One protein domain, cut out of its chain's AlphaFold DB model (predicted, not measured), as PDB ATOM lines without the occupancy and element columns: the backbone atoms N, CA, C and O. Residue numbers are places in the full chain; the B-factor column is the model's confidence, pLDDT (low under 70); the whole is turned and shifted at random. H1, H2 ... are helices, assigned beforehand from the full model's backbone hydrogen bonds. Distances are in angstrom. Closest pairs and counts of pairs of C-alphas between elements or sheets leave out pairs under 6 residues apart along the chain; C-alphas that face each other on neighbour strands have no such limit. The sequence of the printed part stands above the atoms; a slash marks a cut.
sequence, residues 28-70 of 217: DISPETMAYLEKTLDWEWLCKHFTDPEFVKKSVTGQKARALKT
ATOM      1  N   ASP A  28     -31.164 -21.076  11.958       60.81
ATOM      2  CA  ASP A  28     -31.221 -21.984  10.796       60.81
ATOM      3  C   ASP A  28     -30.123 -21.716   9.743       60.81
ATOM      4  O   ASP A  28     -30.016 -22.418   8.731       60.81
ATOM      5  N   ILE A  29     -29.280 -20.699   9.950       67.31
ATOM      6  CA  ILE A  29     -28.162 -20.400   9.050       67.31
ATOM      7  C   ILE A  29     -27.003 -21.343   9.391       67.31
ATOM      8  O   ILE A  29     -26.473 -21.317  10.499       67.31
ATOM      9  N   SER A  30     -26.576 -22.164   8.422       75.12
ATOM     10  CA  SER A  30     -25.437 -23.076   8.598       75.12
ATOM     11  C   SER A  30     -24.219 -22.325   9.166       75.12
ATOM     12  O   SER A  30     -23.908 -21.220   8.699       75.12
ATOM     13  N   PRO A  31     -23.481 -22.906  10.129       72.25
ATOM     14  CA  PRO A  31     -22.288 -22.278  10.696       72.25
ATOM     15  C   PRO A  31     -21.234 -21.944   9.628       72.25
ATOM     16  O   PRO A  31     -20.484 -20.986   9.781       72.25
ATOM     17  N   GLU A  32     -21.220 -22.668   8.505       74.56
ATOM     18  CA  GLU A  32     -20.356 -22.378   7.357       74.56
ATOM     19  C   GLU A  32     -20.769 -21.089   6.630       74.56
ATOM     20  O   GLU A  32     -19.925 -20.257   6.292       74.56
ATOM     21  N   THR A  33     -22.076 -20.871   6.451       69.06
ATOM     22  CA  THR A  33     -22.604 -19.615   5.905       69.06
ATOM     23  C   THR A  33     -22.419 -18.449   6.870       69.06
ATOM     24  O   THR A  33     -22.057 -17.368   6.418       69.06
ATOM     25  N   MET A  34     -22.568 -18.656   8.184       71.19
ATOM     26  CA  MET A  34     -22.252 -17.622   9.178       71.19
ATOM     27  C   MET A  34     -20.770 -17.240   9.136       71.19
ATOM     28  O   MET A  34     -20.464 -16.057   9.036       71.19
ATOM     29  N   ALA A  35     -19.859 -18.216   9.085       74.31
ATOM     30  CA  ALA A  35     -18.423 -17.960   8.970       74.31
ATOM     31  C   ALA A  35     -18.048 -17.257   7.651       74.31
ATOM     32  O   ALA A  35     -17.155 -16.410   7.618       74.31
ATOM     33  N   TYR A  36     -18.733 -17.579   6.549       68.38
ATOM     34  CA  TYR A  36     -18.554 -16.880   5.278       68.38
ATOM     35  C   TYR A  36     -19.046 -15.429   5.354       68.38
ATOM     36  O   TYR A  36     -18.332 -14.525   4.918       68.38
ATOM     37  N   LEU A  37     -20.233 -15.184   5.917       67.19
ATOM     38  CA  LEU A  37     -20.780 -13.836   6.094       67.19
ATOM     39  C   LEU A  37     -19.908 -13.013   7.048       67.19
ATOM     40  O   LEU A  37     -19.578 -11.884   6.721       67.19
ATOM     41  N   GLU A  38     -19.446 -13.590   8.153       69.56
ATOM     42  CA  GLU A  38     -18.554 -12.939   9.122       69.56
ATOM     43  C   GLU A  38     -17.182 -12.593   8.512       69.56
ATOM     44  O   GLU A  38     -16.604 -11.550   8.806       69.56
ATOM     45  N   LYS A  39     -16.680 -13.423   7.589       70.94
ATOM     46  CA  LYS A  39     -15.431 -13.168   6.854       70.94
ATOM     47  C   LYS A  39     -15.579 -12.156   5.711       70.94
ATOM     48  O   LYS A  39     -14.586 -11.540   5.321       70.94
ATOM     49  N   THR A  40     -16.765 -12.033   5.112       63.16
ATOM     50  CA  THR A  40     -16.976 -11.262   3.866       63.16
ATOM     51  C   THR A  40     -17.748  -9.965   4.053       63.16
ATOM     52  O   THR A  40     -17.563  -9.028   3.274       63.16
ATOM     53  N   LEU A  41     -18.595  -9.890   5.072       67.19
ATOM     54  CA  LEU A  41     -19.358  -8.713   5.441       67.19
ATOM     55  C   LEU A  41     -18.791  -8.204   6.755       67.19
ATOM     56  O   LEU A  41     -18.984  -8.804   7.807       67.19
ATOM     57  N   ASP A  42     -18.101  -7.071   6.680       79.94
ATOM     58  CA  ASP A  42     -17.711  -6.310   7.859       79.94
ATOM     59  C   ASP A  42     -18.993  -5.795   8.540       79.94
ATOM     60  O   ASP A  42     -19.563  -4.754   8.192       79.94
ATOM     61  N   TRP A  43     -19.527  -6.615   9.444       75.94
ATOM     62  CA  TRP A  43     -20.786  -6.368  10.138       75.94
ATOM     63  C   TRP A  43     -20.723  -5.090  10.978       75.94
ATOM     64  O   TRP A  43     -21.700  -4.336  11.035       75.94
ATOM     65  N   GLU A  44     -19.562  -4.801  11.569       81.62
ATOM     66  CA  GLU A  44     -19.319  -3.554  12.291       81.62
ATOM     67  C   GLU A  44     -19.409  -2.352  11.346       81.62
ATOM     68  O   GLU A  44     -20.060  -1.351  11.673       81.62
ATOM     69  N   TRP A  45     -18.840  -2.462  10.140       88.31
ATOM     70  CA  TRP A  45     -18.978  -1.430   9.113       88.31
ATOM     71  C   TRP A  45     -20.433  -1.215   8.691       88.31
ATOM     72  O   TRP A  45     -20.868  -0.063   8.619       88.31
ATOM     73  N   LEU A  46     -21.204  -2.281   8.452       82.88
ATOM     74  CA  LEU A  46     -22.620  -2.167   8.076       82.88
ATOM     75  C   LEU A  46     -23.431  -1.481   9.177       82.88
ATOM     76  O   LEU A  46     -24.159  -0.525   8.900       82.88
ATOM     77  N   CYS A  47     -23.259  -1.912  10.427       83.25
ATOM     78  CA  CYS A  47     -23.909  -1.290  11.578       83.25
ATOM     79  C   CYS A  47     -23.570   0.205  11.669       83.25
ATOM     80  O   CYS A  47     -24.466   1.044  11.816       83.25
ATOM     81  N   LYS A  48     -22.290   0.560  11.510       87.94
ATOM     82  CA  LYS A  48     -21.834   1.955  11.513       87.94
ATOM     83  C   LYS A  48     -22.410   2.752  10.340       87.94
ATOM     84  O   LYS A  48     -22.830   3.887  10.541       87.94
ATOM     85  N   HIS A  49     -22.479   2.164   9.147       88.88
ATOM     86  CA  HIS A  49     -23.012   2.800   7.943       88.88
ATOM     87  C   HIS A  49     -24.507   3.112   8.057       88.88
ATOM     88  O   HIS A  49     -24.928   4.224   7.744       88.88
ATOM     89  N   PHE A  50     -25.316   2.163   8.541       87.56
ATOM     90  CA  PHE A  50     -26.760   2.368   8.699       87.56
ATOM     91  C   PHE A  50     -27.115   3.297   9.867       87.56
ATOM     92  O   PHE A  50     -28.179   3.917   9.847       87.56
ATOM     93  N   THR A  51     -26.217   3.432  10.845       92.31
ATOM     94  CA  THR A  51     -26.348   4.378  11.967       92.31
ATOM     95  C   THR A  51     -25.798   5.769  11.622       92.31
ATOM     96  O   THR A  51     -26.050   6.733  12.345       92.31
ATOM     97  N   ASP A  52     -25.069   5.907  10.509       92.31
ATOM     98  CA  ASP A  52     -24.486   7.177  10.084       92.31
ATOM     99  C   ASP A  52     -25.590   8.227   9.829       92.31
ATOM    100  O   ASP A  52     -26.513   7.998   9.033       92.31
ATOM    101  N   PRO A  53     -25.518   9.410  10.470       94.69
ATOM    102  CA  PRO A  53     -26.550  10.433  10.346       94.69
ATOM    103  C   PRO A  53     -26.724  10.947   8.910       94.69
ATOM    104  O   PRO A  53     -27.825  11.378   8.549       94.69
ATOM    105  N   GLU A  54     -25.689  10.915   8.066       92.56
ATOM    106  CA  GLU A  54     -25.827  11.250   6.649       92.56
ATOM    107  C   GLU A  54     -26.647  10.209   5.893       92.56
ATOM    108  O   GLU A  54     -27.512  10.574   5.088       92.56
ATOM    109  N   PHE A  55     -26.384   8.923   6.143       93.50
ATOM    110  CA  PHE A  55     -27.136   7.838   5.522       93.50
ATOM    111  C   PHE A  55     -28.605   7.912   5.935       93.50
ATOM    112  O   PHE A  55     -29.484   7.898   5.070       93.50
ATOM    113  N   VAL A  56     -28.883   8.084   7.229       93.19
ATOM    114  CA  VAL A  56     -30.252   8.197   7.754       93.19
ATOM    115  C   VAL A  56     -30.997   9.363   7.094       93.19
ATOM    116  O   VAL A  56     -32.114   9.186   6.601       93.19
ATOM    117  N   LYS A  57     -30.368  10.541   6.975       94.75
ATOM    118  CA  LYS A  57     -30.968  11.704   6.288       94.75
ATOM    119  C   LYS A  57     -31.272  11.420   4.814       94.75
ATOM    120  O   LYS A  57     -32.361  11.756   4.332       94.75
ATOM    121  N   LYS A  58     -30.336  10.786   4.094       93.56
ATOM    122  CA  LYS A  58     -30.511  10.395   2.682       93.56
ATOM    123  C   LYS A  58     -31.620   9.350   2.528       93.56
ATOM    124  O   LYS A  58     -32.466   9.490   1.646       93.56
ATOM    125  N   SER A  59     -31.662   8.357   3.414       89.56
ATOM    126  CA  SER A  59     -32.678   7.302   3.464       89.56
ATOM    127  C   SER A  59     -34.084   7.876   3.658       89.56
ATOM    128  O   SER A  59     -34.958   7.621   2.826       89.56
ATOM    129  N   VAL A  60     -34.287   8.726   4.672       92.06
ATOM    130  CA  VAL A  60     -35.584   9.369   4.967       92.06
ATOM    131  C   VAL A  60     -36.040  10.253   3.806       92.06
ATOM    132  O   VAL A  60     -37.198  10.199   3.391       92.06
ATOM    133  N   THR A  61     -35.128  11.043   3.235       91.31
ATOM    134  CA  THR A  61     -35.436  11.884   2.067       91.31
ATOM    135  C   THR A  61     -35.820  11.025   0.861       91.31
ATOM    136  O   THR A  61     -36.822  11.291   0.199       91.31
ATOM    137  N   GLY A  62     -35.074   9.946   0.606       87.75
ATOM    138  CA  GLY A  62     -35.362   8.989  -0.456       87.75
ATOM    139  C   GLY A  62     -36.688   8.256  -0.251       87.75
ATOM    140  O   GLY A  62     -37.421   8.045  -1.214       87.75
ATOM    141  N   GLN A  63     -37.036   7.913   0.989       84.31
ATOM    142  CA  GLN A  63     -38.321   7.313   1.339       84.31
ATOM    143  C   GLN A  63     -39.476   8.274   1.049       84.31
ATOM    144  O   GLN A  63     -40.420   7.874   0.372       84.31
ATOM    145  N   LYS A  64     -39.376   9.542   1.469       87.19
ATOM    146  CA  LYS A  64     -40.373  10.579   1.148       87.19
ATOM    147  C   LYS A  64     -40.500  10.786  -0.359       87.19
ATOM    148  O   LYS A  64     -41.606  10.792  -0.884       87.19
ATOM    149  N   ALA A  65     -39.380  10.879  -1.074       84.31
ATOM    150  CA  ALA A  65     -39.382  11.024  -2.528       84.31
ATOM    151  C   ALA A  65     -40.010   9.812  -3.239       84.31
ATOM    152  O   ALA A  65     -40.696   9.984  -4.245       84.31
ATOM    153  N   ARG A  66     -39.798   8.590  -2.731       78.62
ATOM    154  CA  ARG A  66     -40.468   7.380  -3.233       78.62
ATOM    155  C   ARG A  66     -41.960   7.379  -2.913       78.62
ATOM    156  O   ARG A  66     -42.734   7.032  -3.791       78.62
ATOM    157  N   ALA A  67     -42.357   7.793  -1.711       73.75
ATOM    158  CA  ALA A  67     -43.760   7.864  -1.301       73.75
ATOM    159  C   ALA A  67     -44.553   8.916  -2.095       73.75
ATOM    160  O   ALA A  67     -45.720   8.707  -2.406       73.75
ATOM    161  N   LEU A  68     -43.907  10.027  -2.460       79.44
ATOM    162  CA  LEU A  68     -44.497  11.075  -3.297       79.44
ATOM    163  C   LEU A  68     -44.578  10.689  -4.778       79.44
ATOM    164  O   LEU A  68     -45.336  11.296  -5.531       79.44
ATOM    165  N   LYS A  69     -43.809   9.689  -5.221       77.62
ATOM    166  CA  LYS A  69     -43.968   9.134  -6.561       77.62
ATOM    167  C   LYS A  69     -45.168   8.201  -6.545       77.62
ATOM    168  O   LYS A  69     -45.072   7.064  -6.093       77.62
ATOM    169  N   THR A  70     -46.279   8.665  -7.109       68.25
ATOM    170  CA  THR A  70     -47.354   7.779  -7.548       68.25
ATOM    171  C   THR A  70     -46.761   6.862  -8.611       68.25
ATOM    172  O   THR A  70     -46.627   7.240  -9.775       68.25
TER     173      THR A  70
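Overview. This is residues 28 to 70 of the 217 residues of an uncharacterized protein of Pyrus ussuriensis x Pyrus communis (UniProt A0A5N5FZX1). Three helices follow one another end to end in a wide, open U, with H2 as the base, H1 as the shorter arm and H3 as the longer arm. No helix packs on another, the space between the two arms is empty, and there is no core. The printed part has 43 residues, with three named helices in the order H1, H2, H3 and no named strand; the class is all helix. The whole is extended, with a radius of gyration of the C-alphas of 15.6 A and an elongated outline spanning 43 by 24 by 14 A.

Arrangement. From the first printed residue, the backbone soon enters H1, residues 31 to 40, which meets H2, residues 43 to 51, only through their tight link of 2 residues. One residue, Asp 52, makes the tight link from H2 to H3, residues 53 to 68. H2 and H3 are close but not clearly touching; their closest C-alphas, those of Phe 50 and Val 56, are 6.9 A apart. Their lines stand at a steep tilt of 61 degrees and they run the same way. H1 and H3 are apart. In H1, H2 and H3 every O i to N i+4 pair is within hydrogen-bond range.

Along the chain. H1 runs from C-alpha 31 at (-22.288, -22.278, 10.696) to C-alpha 40, 14.0 A. H2 runs from C-alpha 43 at (-20.786, -6.368, 10.138) to C-alpha 51, 12.2 A. H3, the longest helix, runs 22.6 A from C-alpha 53 to C-alpha 68 at (-44.497, 11.075, -3.297).

Size, cuts and confidence. The two C-alphas farthest apart, those of Pro 31 and Thr 70, are 43.2 A apart. The printed part has no cut. The mean pLDDT of the printed part is 80.7; residues 28 to 29, 33, 36 to 38, 40 to 41 and 70 are under 70.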